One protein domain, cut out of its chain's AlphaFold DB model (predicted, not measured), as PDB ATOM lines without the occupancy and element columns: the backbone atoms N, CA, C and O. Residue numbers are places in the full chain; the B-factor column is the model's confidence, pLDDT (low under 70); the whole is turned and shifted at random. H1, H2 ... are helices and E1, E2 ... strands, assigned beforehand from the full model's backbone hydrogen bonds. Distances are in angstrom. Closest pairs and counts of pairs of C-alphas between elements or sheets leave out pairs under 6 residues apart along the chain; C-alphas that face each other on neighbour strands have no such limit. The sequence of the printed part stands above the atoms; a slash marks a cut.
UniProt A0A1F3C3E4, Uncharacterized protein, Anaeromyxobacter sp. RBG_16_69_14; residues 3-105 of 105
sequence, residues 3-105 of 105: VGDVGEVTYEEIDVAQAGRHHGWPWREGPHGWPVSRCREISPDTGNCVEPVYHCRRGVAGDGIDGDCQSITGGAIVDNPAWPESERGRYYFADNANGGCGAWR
ATOM      1  N   VAL A   3     -27.872  -9.663 -42.938       92.00
ATOM      2  CA  VAL A   3     -27.220  -9.549 -44.241       92.00
ATOM      3  C   VAL A   3     -25.934 -10.355 -44.175       92.00
ATOM      4  O   VAL A   3     -25.209 -10.242 -43.196       92.00
ATOM      5  N   GLY A   4     -25.694 -11.202 -45.172       88.94
ATOM      6  CA  GLY A   4     -24.351 -11.718 -45.422       88.94
ATOM      7  C   GLY A   4     -23.637 -10.756 -46.361       88.94
ATOM      8  O   GLY A   4     -24.252 -10.342 -47.349       88.94
ATOM      9  N   ASP A   5     -22.396 -10.405 -46.050       82.25
ATOM     10  CA  ASP A   5     -21.531  -9.633 -46.941       82.25
ATOM     11  C   ASP A   5     -20.344 -10.496 -47.383       82.25
ATOM     12  O   ASP A   5     -19.722 -11.214 -46.591       82.25
ATOM     13  N   VAL A   6     -20.083 -10.445 -48.688       79.25
ATOM     14  CA  VAL A   6     -18.968 -11.131 -49.326       79.25
ATOM     15  C   VAL A   6     -17.818 -10.138 -49.347       79.25
ATOM     16  O   VAL A   6     -17.784  -9.234 -50.184       79.25
ATOM     17  N   GLY A   7     -16.865 -10.323 -48.435       74.19
ATOM     18  CA  GLY A   7     -15.658  -9.511 -48.406       74.19
ATOM     19  C   GLY A   7     -14.814  -9.679 -49.672       74.19
ATOM     20  O   GLY A   7     -14.987 -10.603 -50.478       74.19
ATOM     21  N   GLU A   8     -13.872  -8.761 -49.862       77.19
ATOM     22  CA  GLU A   8     -13.015  -8.738 -51.045       77.19
ATOM     23  C   GLU A   8     -12.148 -10.004 -51.141       77.19
ATOM     24  O   GLU A   8     -12.192 -10.735 -52.138       77.19
ATOM     25  N   VAL A   9     -11.367 -10.303 -50.096       82.69
ATOM     26  CA  VAL A   9     -10.272 -11.284 -50.145       82.69
ATOM     27  C   VAL A   9     -10.203 -12.184 -48.911       82.69
ATOM     28  O   VAL A   9      -9.952 -13.381 -49.068       82.69
ATOM     29  N   THR A  10     -10.383 -11.651 -47.705       90.50
ATOM     30  CA  THR A  10      -9.918 -12.268 -46.453       90.50
ATOM     31  C   THR A  10     -11.032 -12.750 -45.541       90.50
ATOM     32  O   THR A  10     -10.853 -13.792 -44.909       90.50
ATOM     33  N   TYR A  11     -12.150 -12.031 -45.435       92.50
ATOM     34  CA  TYR A  11     -13.209 -12.370 -44.481       92.50
ATOM     35  C   TYR A  11     -14.583 -12.364 -45.139       92.50
ATOM     36  O   TYR A  11     -14.871 -11.530 -45.987       92.50
ATOM     37  N   GLU A  12     -15.430 -13.290 -44.708       93.00
ATOM     38  CA  GLU A  12     -16.873 -13.227 -44.928       93.00
ATOM     39  C   GLU A  12     -17.536 -12.768 -43.628       93.00
ATOM     40  O   GLU A  12     -17.023 -13.049 -42.535       93.00
ATOM     41  N   GLU A  13     -18.680 -12.092 -43.720       92.94
ATOM     42  CA  GLU A  13     -19.323 -11.516 -42.540       92.94
ATOM     43  C   GLU A  13     -20.851 -11.586 -42.546       92.94
ATOM     44  O   GLU A  13     -21.510 -11.804 -43.566       92.94
ATOM     45  N   ILE A  14     -21.413 -11.452 -41.343       94.00
ATOM     46  CA  ILE A  14     -22.846 -11.324 -41.107       94.00
ATOM     47  C   ILE A  14     -23.087 -10.034 -40.342       94.00
ATOM     48  O   ILE A  14     -22.572  -9.834 -39.239       94.00
ATOM     49  N   ASP A  15     -23.973  -9.217 -40.891       93.81
ATOM     50  CA  ASP A  15     -24.378  -7.934 -40.356       93.81
ATOM     51  C   ASP A  15     -25.831  -7.920 -39.910       93.81
ATOM     52  O   ASP A  15     -26.721  -8.538 -40.505       93.81
ATOM     53  N   VAL A  16     -26.099  -7.093 -38.898       93.88
ATOM     54  CA  VAL A  16     -27.458  -6.676 -38.554       93.88
ATOM     55  C   VAL A  16     -27.680  -5.264 -39.082       93.88
ATOM     56  O   VAL A  16     -27.440  -4.265 -38.403       93.88
ATOM     57  N   ALA A  17     -28.185  -5.189 -40.309       91.62
ATOM     58  CA  ALA A  17     -28.488  -3.942 -40.986       91.62
ATOM     59  C   ALA A  17     -29.631  -3.178 -40.304       91.62
ATOM     60  O   ALA A  17     -30.714  -3.723 -40.021       91.62
ATOM     61  N   GLN A  18     -29.381  -1.886 -40.095       91.81
ATOM     62  CA  GLN A  18     -30.326  -0.882 -39.614       91.81
ATOM     63  C   GLN A  18     -30.255   0.343 -40.530       91.81
ATOM     64  O   GLN A  18     -29.206   0.646 -41.095       91.81
ATOM     65  N   ALA A  19     -31.375   1.049 -40.688       91.38
ATOM     66  CA  ALA A  19     -31.435   2.213 -41.565       91.38
ATOM     67  C   ALA A  19     -30.413   3.284 -41.145       91.38
ATOM     68  O   ALA A  19     -30.298   3.607 -39.963       91.38
ATOM     69  N   GLY A  20     -29.702   3.842 -42.130       90.56
ATOM     70  CA  GLY A  20     -28.717   4.897 -41.899       90.56
ATOM     71  C   GLY A  20     -27.501   4.419 -41.109       90.56
ATOM     72  O   GLY A  20     -27.067   5.120 -40.206       90.56
ATOM     73  N   ARG A  21     -26.984   3.222 -41.400       92.00
ATOM     74  CA  ARG A  21     -25.720   2.709 -40.856       92.00
ATOM     75  C   ARG A  21     -24.806   2.280 -41.998       92.00
ATOM     76  O   ARG A  21     -25.280   1.773 -43.011       92.00
ATOM     77  N   HIS A  22     -23.506   2.486 -41.816       93.81
ATOM     78  CA  HIS A  22     -22.467   2.100 -42.763       93.81
ATOM     79  C   HIS A  22     -21.710   0.880 -42.217       93.81
ATOM     80  O   HIS A  22     -21.162   0.951 -41.119       93.81
ATOM     81  N   HIS A  23     -21.668  -0.222 -42.969       93.94
ATOM     82  CA  HIS A  23     -21.148  -1.517 -42.490       93.94
ATOM     83  C   HIS A  23     -19.651  -1.744 -42.737       93.94
ATOM     84  O   HIS A  23     -19.076  -2.686 -42.232       93.94
ATOM     85  N   GLY A  24     -18.971  -0.805 -43.395       93.19
ATOM     86  CA  GLY A  24     -17.508  -0.725 -43.346       93.19
ATOM     87  C   GLY A  24     -16.860  -0.654 -44.713       93.19
ATOM     88  O   GLY A  24     -15.860   0.045 -44.854       93.19
ATOM     89  N   TRP A  25     -17.470  -1.270 -45.723       91.44
ATOM     90  CA  TRP A  25     -16.954  -1.269 -47.088       91.44
ATOM     91  C   TRP A  25     -16.795   0.149 -47.674       91.44
ATOM     92  O   TRP A  25     -17.749   0.925 -47.610       91.44
ATOM     93  N   PRO A  26     -15.652   0.508 -48.293       92.12
ATOM     94  CA  PRO A  26     -14.506  -0.360 -48.625       92.12
ATOM     95  C   PRO A  26     -13.383  -0.404 -47.579       92.12
ATOM     96  O   PRO A  26     -12.284  -0.878 -47.851       92.12
ATOM     97  N   TRP A  27     -13.580   0.196 -46.409       93.12
ATOM     98  CA  TRP A  27     -12.501   0.460 -45.453       93.12
ATOM     99  C   TRP A  27     -12.276  -0.683 -44.473       93.12
ATOM    100  O   TRP A  27     -11.231  -0.742 -43.817       93.12
ATOM    101  N   ARG A  28     -13.270  -1.552 -44.329       93.56
ATOM    102  CA  ARG A  28     -13.232  -2.690 -43.426       93.56
ATOM    103  C   ARG A  28     -13.701  -3.937 -44.150       93.56
ATOM    104  O   ARG A  28     -14.524  -3.851 -45.056       93.56
ATOM    105  N   GLU A  29     -13.123  -5.050 -43.733       92.44
ATOM    106  CA  GLU A  29     -13.460  -6.399 -44.163       92.44
ATOM    107  C   GLU A  29     -13.472  -7.265 -42.898       92.44
ATOM    108  O   GLU A  29     -12.427  -7.449 -42.255       92.44
ATOM    109  N   GLY A  30     -14.651  -7.708 -42.456       90.81
ATOM    110  CA  GLY A  30     -14.809  -8.116 -41.066       90.81
ATOM    111  C   GLY A  30     -14.522  -6.937 -40.117       90.81
ATOM    112  O   GLY A  30     -14.639  -5.763 -40.484       90.81
ATOM    113  N   PRO A  31     -14.007  -7.210 -38.905       92.56
ATOM    114  CA  PRO A  31     -13.556  -6.176 -37.986       92.56
ATOM    115  C   PRO A  31     -12.103  -5.732 -38.218       92.56
ATOM    116  O   PRO A  31     -11.436  -5.240 -37.296       92.56
ATOM    117  N   HIS A  32     -11.595  -5.840 -39.444       92.62
ATOM    118  CA  HIS A  32     -10.200  -5.546 -39.771       92.62
ATOM    119  C   HIS A  32     -10.076  -4.441 -40.823       92.62
ATOM    120  O   HIS A  32     -11.039  -4.074 -41.488       92.62
ATOM    121  N   GLY A  33      -8.873  -3.875 -40.947       93.94
ATOM    122  CA  GLY A  33      -8.576  -2.792 -41.885       93.94
ATOM    123  C   GLY A  33      -8.452  -1.434 -41.200       93.94
ATOM    124  O   GLY A  33      -7.739  -1.283 -40.204       93.94
ATOM    125  N   TRP A  34      -9.107  -0.420 -41.756       95.50
ATOM    126  CA  TRP A  34      -8.960   0.966 -41.313       95.50
ATOM    127  C   TRP A  34      -9.790   1.288 -40.058       95.50
ATOM    128  O   TRP A  34     -10.758   0.585 -39.763       95.50
ATOM    129  N   PRO A  35      -9.486   2.384 -39.331       97.06
ATOM    130  CA  PRO A  35     -10.310   2.828 -38.209       97.06
ATOM    131  C   PRO A  35     -11.771   3.066 -38.610       97.06
ATOM    132  O   PRO A  35     -12.044   3.669 -39.649       97.06
ATOM    133  N   VAL A  36     -12.709   2.703 -37.732       96.94
ATOM    134  CA  VAL A  36     -14.162   2.851 -37.966       96.94
ATOM    135  C   VAL A  36     -14.616   4.283 -38.262       96.94
ATOM    136  O   VAL A  36     -15.691   4.500 -38.812       96.94
ATOM    137  N   SER A  37     -13.815   5.288 -37.907       97.12
ATOM    138  CA  SER A  37     -14.108   6.689 -38.210       97.12
ATOM    139  C   SER A  37     -14.056   7.004 -39.704       97.12
ATOM    140  O   SER A  37     -14.665   7.986 -40.121       97.12
ATOM    141  N   ARG A  38     -13.370   6.186 -40.516       96.12
ATOM    142  CA  ARG A  38     -13.261   6.397 -41.966       96.12
ATOM    143  C   ARG A  38     -14.616   6.355 -42.679       96.12
ATOM    144  O   ARG A  38     -14.772   7.001 -43.708       96.12
ATOM    145  N   CYS A  39     -15.610   5.648 -42.135       94.56
ATOM    146  CA  CYS A  39     -16.961   5.622 -42.707       94.56
ATOM    147  C   CYS A  39     -17.641   7.003 -42.734       94.56
ATOM    148  O   CYS A  39     -18.524   7.224 -43.555       94.56
ATOM    149  N   ARG A  40     -17.180   7.960 -41.912       95.31
ATOM    150  CA  ARG A  40     -17.668   9.350 -41.937       95.31
ATOM    151  C   ARG A  40     -17.192  10.152 -43.147       95.31
ATOM    152  O   ARG A  40     -17.661  11.259 -43.381       95.31
ATOM    153  N   GLU A  41     -16.217   9.633 -43.892       94.69
ATOM    154  CA  GLU A  41     -15.627  10.326 -45.041       94.69
ATOM    155  C   GLU A  41     -16.465  10.166 -46.323       94.69
ATOM    156  O   GLU A  41     -16.240  10.894 -47.290       94.69
ATOM    157  N   ILE A  42     -17.447   9.254 -46.342       89.06
ATOM    158  CA  ILE A  42     -18.372   9.041 -47.466       89.06
ATOM    159  C   ILE A  42     -19.748   9.625 -47.127       89.06
ATOM    160  O   ILE A  42     -20.237   9.501 -46.009       89.06
ATOM    161  N   SER A  43     -20.390  10.254 -48.118       87.56
ATOM    162  CA  SER A  43     -21.764  10.752 -47.998       87.56
ATOM    163  C   SER A  43     -22.802   9.749 -48.534       87.56
ATOM    164  O   SER A  43     -22.584   9.189 -49.608       87.56
ATOM    165  N   PRO A  44     -23.958   9.582 -47.861       85.12
ATOM    166  CA  PRO A  44     -24.339  10.264 -46.622       85.12
ATOM    167  C   PRO A  44     -23.547   9.747 -45.409       85.12
ATOM    168  O   PRO A  44     -23.490   8.542 -45.172       85.12
ATOM    169  N   ASP A  45     -22.974  10.671 -44.631       87.38
ATOM    170  CA  ASP A  45     -22.314  10.331 -43.368       87.38
ATOM    171  C   ASP A  45     -23.380   9.847 -42.382       87.38
ATOM    172  O   ASP A  45     -24.364  10.533 -42.094       87.38
ATOM    173  N   THR A  46     -23.178   8.635 -41.884       90.69
ATOM    174  CA  THR A  46     -24.057   7.973 -40.919       90.69
ATOM    175  C   THR A  46     -23.334   7.622 -39.617       90.69
ATOM    176  O   THR A  46     -23.877   6.929 -38.755       90.69
ATOM    177  N   GLY A  47     -22.117   8.139 -39.436       94.50
ATOM    178  CA  GLY A  47     -21.263   7.913 -38.283       94.50
ATOM    179  C   GLY A  47     -20.151   6.894 -38.536       94.50
ATOM    180  O   GLY A  47     -19.698   6.664 -39.655       94.50
ATOM    181  N   ASN A  48     -19.652   6.317 -37.441       96.88
ATOM    182  CA  ASN A  48     -18.628   5.275 -37.511       96.88
ATOM    183  C   ASN A  48     -19.185   4.009 -38.169       96.88
ATOM    184  O   ASN A  48     -20.380   3.726 -38.053       96.88
ATOM    185  N   CYS A  49     -18.288   3.222 -38.765       95.62
ATOM    186  CA  CYS A  49     -18.614   1.890 -39.250       95.62
ATOM    187  C   CYS A  49     -19.244   1.048 -38.130       95.62
ATOM    188  O   CYS A  49     -18.862   1.162 -36.960       95.62
ATOM    189  N   VAL A  50     -20.210   0.216 -38.496       96.00
ATOM    190  CA  VAL A  50     -20.773  -0.812 -37.621       96.00
ATOM    191  C   VAL A  50     -20.025  -2.099 -37.892       96.00
ATOM    192  O   VAL A  50     -19.924  -2.492 -39.043       96.00
ATOM    193  N   GLU A  51     -19.495  -2.714 -36.840       95.62
ATOM    194  CA  GLU A  51     -18.847  -4.016 -36.968       95.62
ATOM    195  C   GLU A  51     -19.881  -5.113 -37.224       95.62
ATOM    196  O   GLU A  51     -20.996  -5.030 -36.681       95.62
ATOM    197  N   PRO A  52     -19.502  -6.165 -37.962       94.69
ATOM    198  CA  PRO A  52     -20.363  -7.314 -38.149       94.69
ATOM    199  C   PRO A  52     -20.589  -8.039 -36.823       94.69
ATOM    200  O   PRO A  52     -19.771  -8.006 -35.898       94.69
ATOM    201  N   VAL A  53     -21.715  -8.741 -36.732       94.31
ATOM    202  CA  VAL A  53     -22.026  -9.570 -35.561       94.31
ATOM    203  C   VAL A  53     -21.274 -10.900 -35.588       94.31
ATOM    204  O   VAL A  53     -21.042 -11.512 -34.544       94.31
ATOM    205  N   TYR A  54     -20.851 -11.325 -36.777       93.44
ATOM    206  CA  TYR A  54     -20.012 -12.493 -37.000       93.44
ATOM    207  C   TYR A  54     -19.105 -12.268 -38.200       93.44
ATOM    208  O   TYR A  54     -19.518 -11.668 -39.186       93.44
ATOM    209  N   HIS A  55     -17.896 -12.809 -38.127       93.06
ATOM    210  CA  HIS A  55     -16.999 -12.891 -39.265       93.06
ATOM    211  C   HIS A  55     -16.212 -14.194 -39.197       93.06
ATOM    212  O   HIS A  55     -15.935 -14.720 -38.118       93.06
ATOM    213  N   CYS A  56     -15.835 -14.687 -40.363       92.12
ATOM    214  CA  CYS A  56     -15.026 -15.881 -40.533       92.12
ATOM    215  C   CYS A  56     -13.984 -15.617 -41.612       92.12
ATOM    216  O   CYS A  56     -14.188 -14.839 -42.545       92.12
ATOM    217  N   ARG A  57     -12.827 -16.249 -41.466       91.81
ATOM    218  CA  ARG A  57     -11.698 -16.091 -42.365       91.81
ATOM    219  C   ARG A  57     -11.826 -17.019 -43.571       91.81
ATOM    220  O   ARG A  57     -12.177 -18.194 -43.442       91.81
ATOM    221  N   ARG A  58     -11.412 -16.509 -44.732       89.56
ATOM    222  CA  ARG A  58     -11.070 -17.326 -45.894       89.56
ATOM    223  C   ARG A  58      -9.777 -18.104 -45.661       89.56
ATOM    224  O   ARG A  58      -8.722 -17.531 -45.375       89.56
ATOM    225  N   GLY A  59      -9.854 -19.423 -45.821       86.44
ATOM    226  CA  GLY A  59      -8.763 -20.350 -45.514       86.44
ATOM    227  C   GLY A  59      -8.682 -20.689 -44.026       86.44
ATOM    228  O   GLY A  59      -9.666 -20.605 -43.309       86.44
ATOM    229  N   VAL A  60      -7.508 -21.086 -43.543       88.38
ATOM    230  CA  VAL A  60      -7.381 -21.756 -42.236       88.38
ATOM    231  C   VAL A  60      -7.788 -20.862 -41.055       88.38
ATOM    232  O   VAL A  60      -7.407 -19.689 -40.989       88.38
ATOM    233  N   ALA A  61      -8.506 -21.457 -40.097       90.69
ATOM    234  CA  ALA A  61      -8.874 -20.839 -38.824       90.69
ATOM    235  C   ALA A  61      -7.639 -20.353 -38.045       90.69
ATOM    236  O   ALA A  61      -6.558 -20.947 -38.123       90.69
ATOM    237  N   GLY A  62      -7.789 -19.287 -37.263       90.25
ATOM    238  CA  GLY A  62      -6.685 -18.704 -36.500       90.25
ATOM    239  C   GLY A  62      -7.130 -17.524 -35.647       90.25
ATOM    240  O   GLY A  62      -8.165 -16.931 -35.913       90.25
ATOM    241  N   ASP A  63      -6.366 -17.209 -34.601       90.06
ATOM    242  CA  ASP A  63      -6.618 -16.060 -33.712       90.06
ATOM    243  C   ASP A  63      -8.027 -16.034 -33.085       90.06
ATOM    244  O   ASP A  63      -8.573 -14.980 -32.771       90.06
ATOM    245  N   GLY A  64      -8.621 -17.217 -32.884       88.62
ATOM    246  CA  GLY A  64      -9.986 -17.363 -32.369       88.62
ATOM    247  C   GLY A  64     -11.084 -17.051 -33.391       88.62
ATOM    248  O   GLY A  64     -12.242 -16.931 -33.001       88.62
ATOM    249  N   ILE A  65     -10.727 -16.922 -34.670       91.19
ATOM    250  CA  ILE A  65     -11.633 -16.685 -35.793       91.19
ATOM    251  C   ILE A  65     -11.815 -17.997 -36.559       91.19
ATOM    252  O   ILE A  65     -10.835 -18.675 -36.899       91.19
ATOM    253  N   ASP A  66     -13.072 -18.333 -36.842       91.12
ATOM    254  CA  ASP A  66     -13.438 -19.496 -37.647       91.12
ATOM    255  C   ASP A  66     -12.836 -19.399 -39.056       91.12
ATOM    256  O   ASP A  66     -12.703 -18.314 -39.620       91.12
ATOM    257  N   GLY A  67     -12.448 -20.542 -39.617       89.69
ATOM    258  CA  GLY A  67     -11.846 -20.651 -40.945       89.69
ATOM    259  C   GLY A  67     -12.714 -21.427 -41.926       89.69
ATOM    260  O   GLY A  67     -13.858 -21.763 -41.638       89.69
ATOM    261  N   ASP A  68     -12.134 -21.717 -43.085       87.50
ATOM    262  CA  ASP A  68     -12.726 -22.416 -44.225       87.50
ATOM    263  C   ASP A  68     -14.061 -21.816 -44.685       87.50
ATOM    264  O   ASP A  68     -14.872 -22.492 -45.312       87.50
ATOM    265  N   CYS A  69     -14.246 -20.521 -44.426       88.56
ATOM    266  CA  CYS A  69     -15.351 -19.715 -44.921       88.56
ATOM    267  C   CYS A  69     -14.991 -19.187 -46.305       88.56
ATOM    268  O   CYS A  69     -13.895 -18.662 -46.463       88.56
ATOM    269  N   GLN A  70     -15.830 -19.311 -47.323       88.25
ATOM    270  CA  GLN A  70     -15.458 -18.872 -48.675       88.25
ATOM    271  C   GLN A  70     -16.461 -17.935 -49.322       88.25
ATOM    272  O   GLN A  70     -16.046 -16.991 -49.988       88.25
ATOM    273  N   SER A  71     -17.753 -18.211 -49.184       88.69
ATOM    274  CA  SER A  71     -18.795 -17.383 -49.778       88.69
ATOM    275  C   SER A  71     -20.103 -17.562 -49.020       88.69
ATOM    276  O   SER A  71     -20.845 -18.521 -49.265       88.69
ATOM    277  N   ILE A  72     -20.409 -16.634 -48.112       89.69
ATOM    278  CA  ILE A  72     -21.702 -16.616 -47.425       89.69
ATOM    279  C   ILE A  72     -22.770 -16.174 -48.430       89.69
ATOM    280  O   ILE A  72     -22.720 -15.074 -48.971       89.69
ATOM    281  N   THR A  73     -23.753 -17.034 -48.703       87.12
ATOM    282  CA  THR A  73     -24.732 -16.789 -49.789       87.12
ATOM    283  C   THR A  73     -26.182 -16.680 -49.333       87.12
ATOM    284  O   THR A  73     -27.054 -16.307 -50.117       87.12
ATOM    285  N   GLY A  74     -26.470 -16.961 -48.064       85.12
ATOM    286  CA  GLY A  74     -27.809 -16.805 -47.513       85.12
ATOM    287  C   GLY A  74     -27.939 -17.410 -46.130       85.12
ATOM    288  O   GLY A  74     -27.056 -18.131 -45.668       85.12
ATOM    289  N   GLY A  75     -29.059 -17.128 -45.476       90.56
ATOM    290  CA  GLY A  75     -29.338 -17.670 -44.160       90.56
ATOM    291  C   GLY A  75     -30.786 -17.518 -43.727       90.56
ATOM    292  O   GLY A  75     -31.593 -16.850 -44.377       90.56
ATOM    293  N   ALA A  76     -31.118 -18.179 -42.625       92.56
ATOM    294  CA  ALA A  76     -32.446 -18.191 -42.042       92.56
ATOM    295  C   ALA A  76     -32.364 -18.248 -40.518       92.56
ATOM    296  O   ALA A  76     -31.573 -18.998 -39.945       92.56
ATOM    297  N   ILE A  77     -33.238 -17.484 -39.862       93.50
ATOM    298  CA  ILE A  77     -33.511 -17.682 -38.440       93.50
ATOM    299  C   ILE A  77     -34.404 -18.914 -38.326       93.50
ATOM    300  O   ILE A  77     -35.500 -18.939 -38.896       93.50
ATOM    301  N   VAL A  78     -33.953 -19.933 -37.602       93.62
ATOM    302  CA  VAL A  78     -34.772 -21.117 -37.337       93.62
ATOM    303  C   VAL A  78     -35.469 -20.936 -35.996       93.62
ATOM    304  O   VAL A  78     -34.833 -20.893 -34.955       93.62
ATOM    305  N   ASP A  79     -36.789 -20.785 -36.004       93.50
ATOM    306  CA  ASP A  79     -37.578 -20.598 -34.770       93.50
ATOM    307  C   ASP A  79     -38.852 -21.455 -34.748       93.50
ATOM    308  O   ASP A  79     -39.747 -21.300 -33.922       93.50
ATOM    309  N   ASN A  80     -38.964 -22.395 -35.687       93.62
ATOM    310  CA  ASN A  80     -40.128 -23.264 -35.749       93.62
ATOM    311  C   ASN A  80     -39.970 -24.486 -34.811       93.62
ATOM    312  O   ASN A  80     -38.849 -24.946 -34.577       93.62
ATOM    313  N   PRO A  81     -41.078 -25.073 -34.316       95.50
ATOM    314  CA  PRO A  81     -41.029 -26.215 -33.396       95.50
ATOM    315  C   PRO A  81     -40.468 -27.521 -33.977       95.50
ATOM    316  O   PRO A  81     -40.270 -28.464 -33.216       95.50
ATOM    317  N   ALA A  82     -40.234 -27.615 -35.291       95.50
ATOM    318  CA  ALA A  82     -39.618 -28.797 -35.895       95.50
ATOM    319  C   ALA A  82     -38.106 -28.877 -35.619       95.50
ATOM    320  O   ALA A  82     -37.520 -29.946 -35.775       95.50
ATOM    321  N   TRP A  83     -37.481 -27.775 -35.192       94.38
ATOM    322  CA  TRP A  83     -36.086 -27.753 -34.753       94.38
ATOM    323  C   TRP A  83     -35.963 -28.025 -33.245       94.38
ATOM    324  O   TRP A  83     -36.849 -27.625 -32.472       94.38
ATOM    325  N   PRO A  84     -34.857 -28.663 -32.801       95.81
ATOM    326  CA  PRO A  84     -34.548 -28.812 -31.383       95.81
ATOM    327  C   PRO A  84     -34.577 -27.465 -30.662       95.81
ATOM    328  O   PRO A  84     -34.194 -26.445 -31.227       95.81
ATOM    329  N   GLU A  85     -34.993 -27.458 -29.395       95.00
ATOM    330  CA  GLU A  85     -35.065 -26.223 -28.603       95.00
ATOM    331  C   GLU A  85     -33.732 -25.481 -28.516       95.00
ATOM    332  O   GLU A  85     -33.727 -24.255 -28.534       95.00
ATOM    333  N   SER A  86     -32.614 -26.214 -28.505       93.69
ATOM    334  CA  SER A  86     -31.267 -25.638 -28.515       93.69
ATOM    335  C   SER A  86     -30.952 -24.829 -29.771       93.69
ATOM    336  O   SER A  86     -30.110 -23.938 -29.709       93.69
ATOM    337  N   GLU A  87     -31.615 -25.123 -30.891       93.56
ATOM    338  CA  GLU A  87     -31.366 -24.463 -32.173       93.56
ATOM    339  C   GLU A  87     -32.357 -23.340 -32.470       93.56
ATOM    340  O   GLU A  87     -32.116 -22.534 -33.368       93.56
ATOM    341  N   ARG A  88     -33.460 -23.249 -31.720       94.94
ATOM    342  CA  ARG A  88     -34.466 -22.211 -31.947       94.94
ATOM    343  C   ARG A  88     -33.922 -20.817 -31.618       94.94
ATOM    344  O   ARG A  88     -33.209 -20.619 -30.636       94.94
ATOM    345  N   GLY A  89     -34.259 -19.852 -32.469       92.62
ATOM    346  CA  GLY A  89     -33.784 -18.471 -32.425       92.62
ATOM    347  C   GLY A  89     -32.397 -18.250 -33.037       92.62
ATOM    348  O   GLY A  89     -31.938 -17.110 -33.061       92.62
ATOM    349  N   ARG A  90     -31.724 -19.293 -33.540       93.06
ATOM    350  CA  ARG A  90     -30.385 -19.166 -34.140       93.06
ATOM    351  C   ARG A  90     -30.474 -18.778 -35.613       93.06
ATOM    352  O   ARG A  90     -31.375 -19.222 -36.328       93.06
ATOM    353  N   TYR A  91     -29.521 -17.972 -36.070       92.62
ATOM    354  CA  TYR A  91     -29.349 -17.640 -37.481       92.62
ATOM    355  C   TYR A  91     -28.373 -18.623 -38.123       92.62
ATOM    356  O   TYR A  91     -27.185 -18.621 -37.804       92.62
ATOM    357  N   TYR A  92     -28.876 -19.459 -39.022       92.81
ATOM    358  CA  TYR A  92     -28.061 -20.358 -39.830       92.81
ATOM    359  C   TYR A  92     -27.725 -19.711 -41.155       92.81
ATOM    360  O   TYR A  92     -28.585 -19.070 -41.753       92.81
ATOM    361  N   PHE A  93     -26.511 -19.931 -41.640       91.25
ATOM    362  CA  PHE A  93     -26.059 -19.421 -42.927       91.25
ATOM    363  C   PHE A  93     -25.292 -20.485 -43.707       91.25
ATOM    364  O   PHE A  93     -24.667 -21.373 -43.124       91.25
ATOM    365  N   ALA A  94     -25.370 -20.393 -45.031       90.56
ATOM    366  CA  ALA A  94     -24.708 -21.298 -45.958       90.56
ATOM    367  C   ALA A  94     -23.419 -20.683 -46.507       90.56
ATOM    368  O   ALA A  94     -23.395 -19.501 -46.859       90.56
ATOM    369  N   ASP A  95     -22.396 -21.522 -46.650       88.50
ATOM    370  CA  ASP A  95     -21.164 -21.231 -47.373       88.50
ATOM    371  C   ASP A  95     -21.127 -22.031 -48.683       88.50
ATOM    372  O   ASP A  95     -21.019 -23.261 -48.692       88.50
ATOM    373  N   ASN A  96     -21.235 -21.322 -49.806       83.19
ATOM    374  CA  ASN A  96     -21.440 -21.925 -51.117       83.19
ATOM    375  C   ASN A  96     -20.215 -22.679 -51.649       83.19
ATOM    376  O   ASN A  96     -20.389 -23.710 -52.295       83.19
ATOM    377  N   ALA A  97     -18.987 -22.205 -51.415       79.62
ATOM    378  CA  ALA A  97     -17.831 -22.816 -52.086       79.62
ATOM    379  C   ALA A  97     -17.466 -24.184 -51.490       79.62
ATOM    380  O   ALA A  97     -16.992 -25.064 -52.205       79.62
ATOM    381  N   ASN A  98     -17.736 -24.365 -50.196       72.94
ATOM    382  CA  ASN A  98     -17.379 -25.572 -49.453       72.94
ATOM    383  C   ASN A  98     -18.598 -26.430 -49.069       72.94
ATOM    384  O   ASN A  98     -18.432 -27.521 -48.525       72.94
ATOM    385  N   GLY A  99     -19.823 -25.953 -49.329       69.56
ATOM    386  CA  GLY A  99     -21.062 -26.599 -48.876       69.56
ATOM    387  C   GLY A  99     -21.241 -26.574 -47.353       69.56
ATOM    388  O   GLY A  99     -22.036 -27.344 -46.811       69.56
ATOM    389  N   GLY A 100     -20.475 -25.725 -46.660       74.88
ATOM    390  CA  GLY A 100     -20.502 -25.579 -45.211       74.88
ATOM    391  C   GLY A 100     -21.758 -24.854 -44.728       74.88
ATOM    392  O   GLY A 100     -22.405 -24.117 -45.472       74.88
ATOM    393  N   CYS A 101     -22.116 -25.062 -43.462       72.38
ATOM    394  CA  CYS A 101     -23.176 -24.316 -42.787       72.38
ATOM    395  C   CYS A 101     -22.677 -23.864 -41.414       72.38
ATOM    396  O   CYS A 101     -22.173 -24.686 -40.646       72.38
ATOM    397  N   GLY A 102     -22.842 -22.580 -41.103       79.44
ATOM    398  CA  GLY A 102     -22.545 -22.007 -39.791       79.44
ATOM    399  C   GLY A 102     -23.813 -21.551 -39.070       79.44
ATOM    400  O   GLY A 102     -24.893 -21.491 -39.664       79.44
ATOM    401  N   ALA A 103     -23.694 -21.251 -37.775       78.88
ATOM    402  CA  ALA A 103     -24.812 -20.778 -36.963       78.88
ATOM    403  C   ALA A 103     -24.377 -19.736 -35.925       78.88
ATOM    404  O   ALA A 103     -23.447 -19.973 -35.155       78.88
ATOM    405  N   TRP A 104     -25.111 -18.626 -35.855       77.44
ATOM    406  CA  TRP A 104     -24.897 -17.524 -34.914       77.44
ATOM    407  C   TRP A 104     -26.106 -17.334 -33.983       77.44
ATOM    408  O   TRP A 104     -27.227 -17.707 -34.339       77.44
ATOM    409  N   ARG A 105     -25.884 -16.793 -32.776       67.56
ATOM    410  CA  ARG A 105     -26.918 -16.565 -31.750       67.56
ATOM    411  C   ARG A 105     -27.061 -15.094 -31.396       67.56
ATOM    412  O   ARG A 105     -26.048 -14.538 -30.927       67.56
TER     413      ARG A 105
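What this domain is: This is residues 3 to 105 of the 105 residues of an uncharacterized protein of Anaeromyxobacter sp. RBG_16_69_14 (UniProt A0A1F3C3E4). With little regular structure, this is a small sandwich of two three-stranded sheets, E1 E2 E3 and E4 E5 E6; a lobe of loops with short helix H1 lies beyond E1 E2 E3, and residues 81 to 86 stick out. The 103 printed residues run E1 E2 H1 E3 E4 E5 E6, mostly strand, both sheets antiparallel; named elements hold 38. It is compact, radius of gyration of the C-alphas 14.8 A, spanning 46 by 31 by 22 A.

How they stand to each other: E4, residues 72 to 78, E5, 90 to 95, and E6, 100 to 104, form a meander, each strand antiparallel to the one before; N 76 to O 92, 2.8 A, and N 93 to O 102, 3.0 A, are within hydrogen-bond range. In E1, 3 to 6, E2, 11 to 16, and E3, 54 to 57, so are N 5 to O 13, 3.0 A, and N 12 to O 56, 2.9 A. The closest C-alphas of E1 and E4, Gly 4 and Ile 72, are 5.9 A apart. H1, 36 to 41, is on neither sheet; 0 of 2 O i to N i+4 and 2 of 3 O i to N i+3 pairs are within range.

Where its parts are: E1 begins at C-alpha 3 (-27.220, -9.549, -44.241); E6 ends at C-alpha 104 (-24.897, -17.524, -34.914). E4 is 17.1 A long from first to last C-alpha.

The domain as a whole: The printed part has no cut. Links E2 to H1, H1 to E3, E3 to E4 and E4 to E5 are long. Residues 99 and 105 have pLDDT under 70.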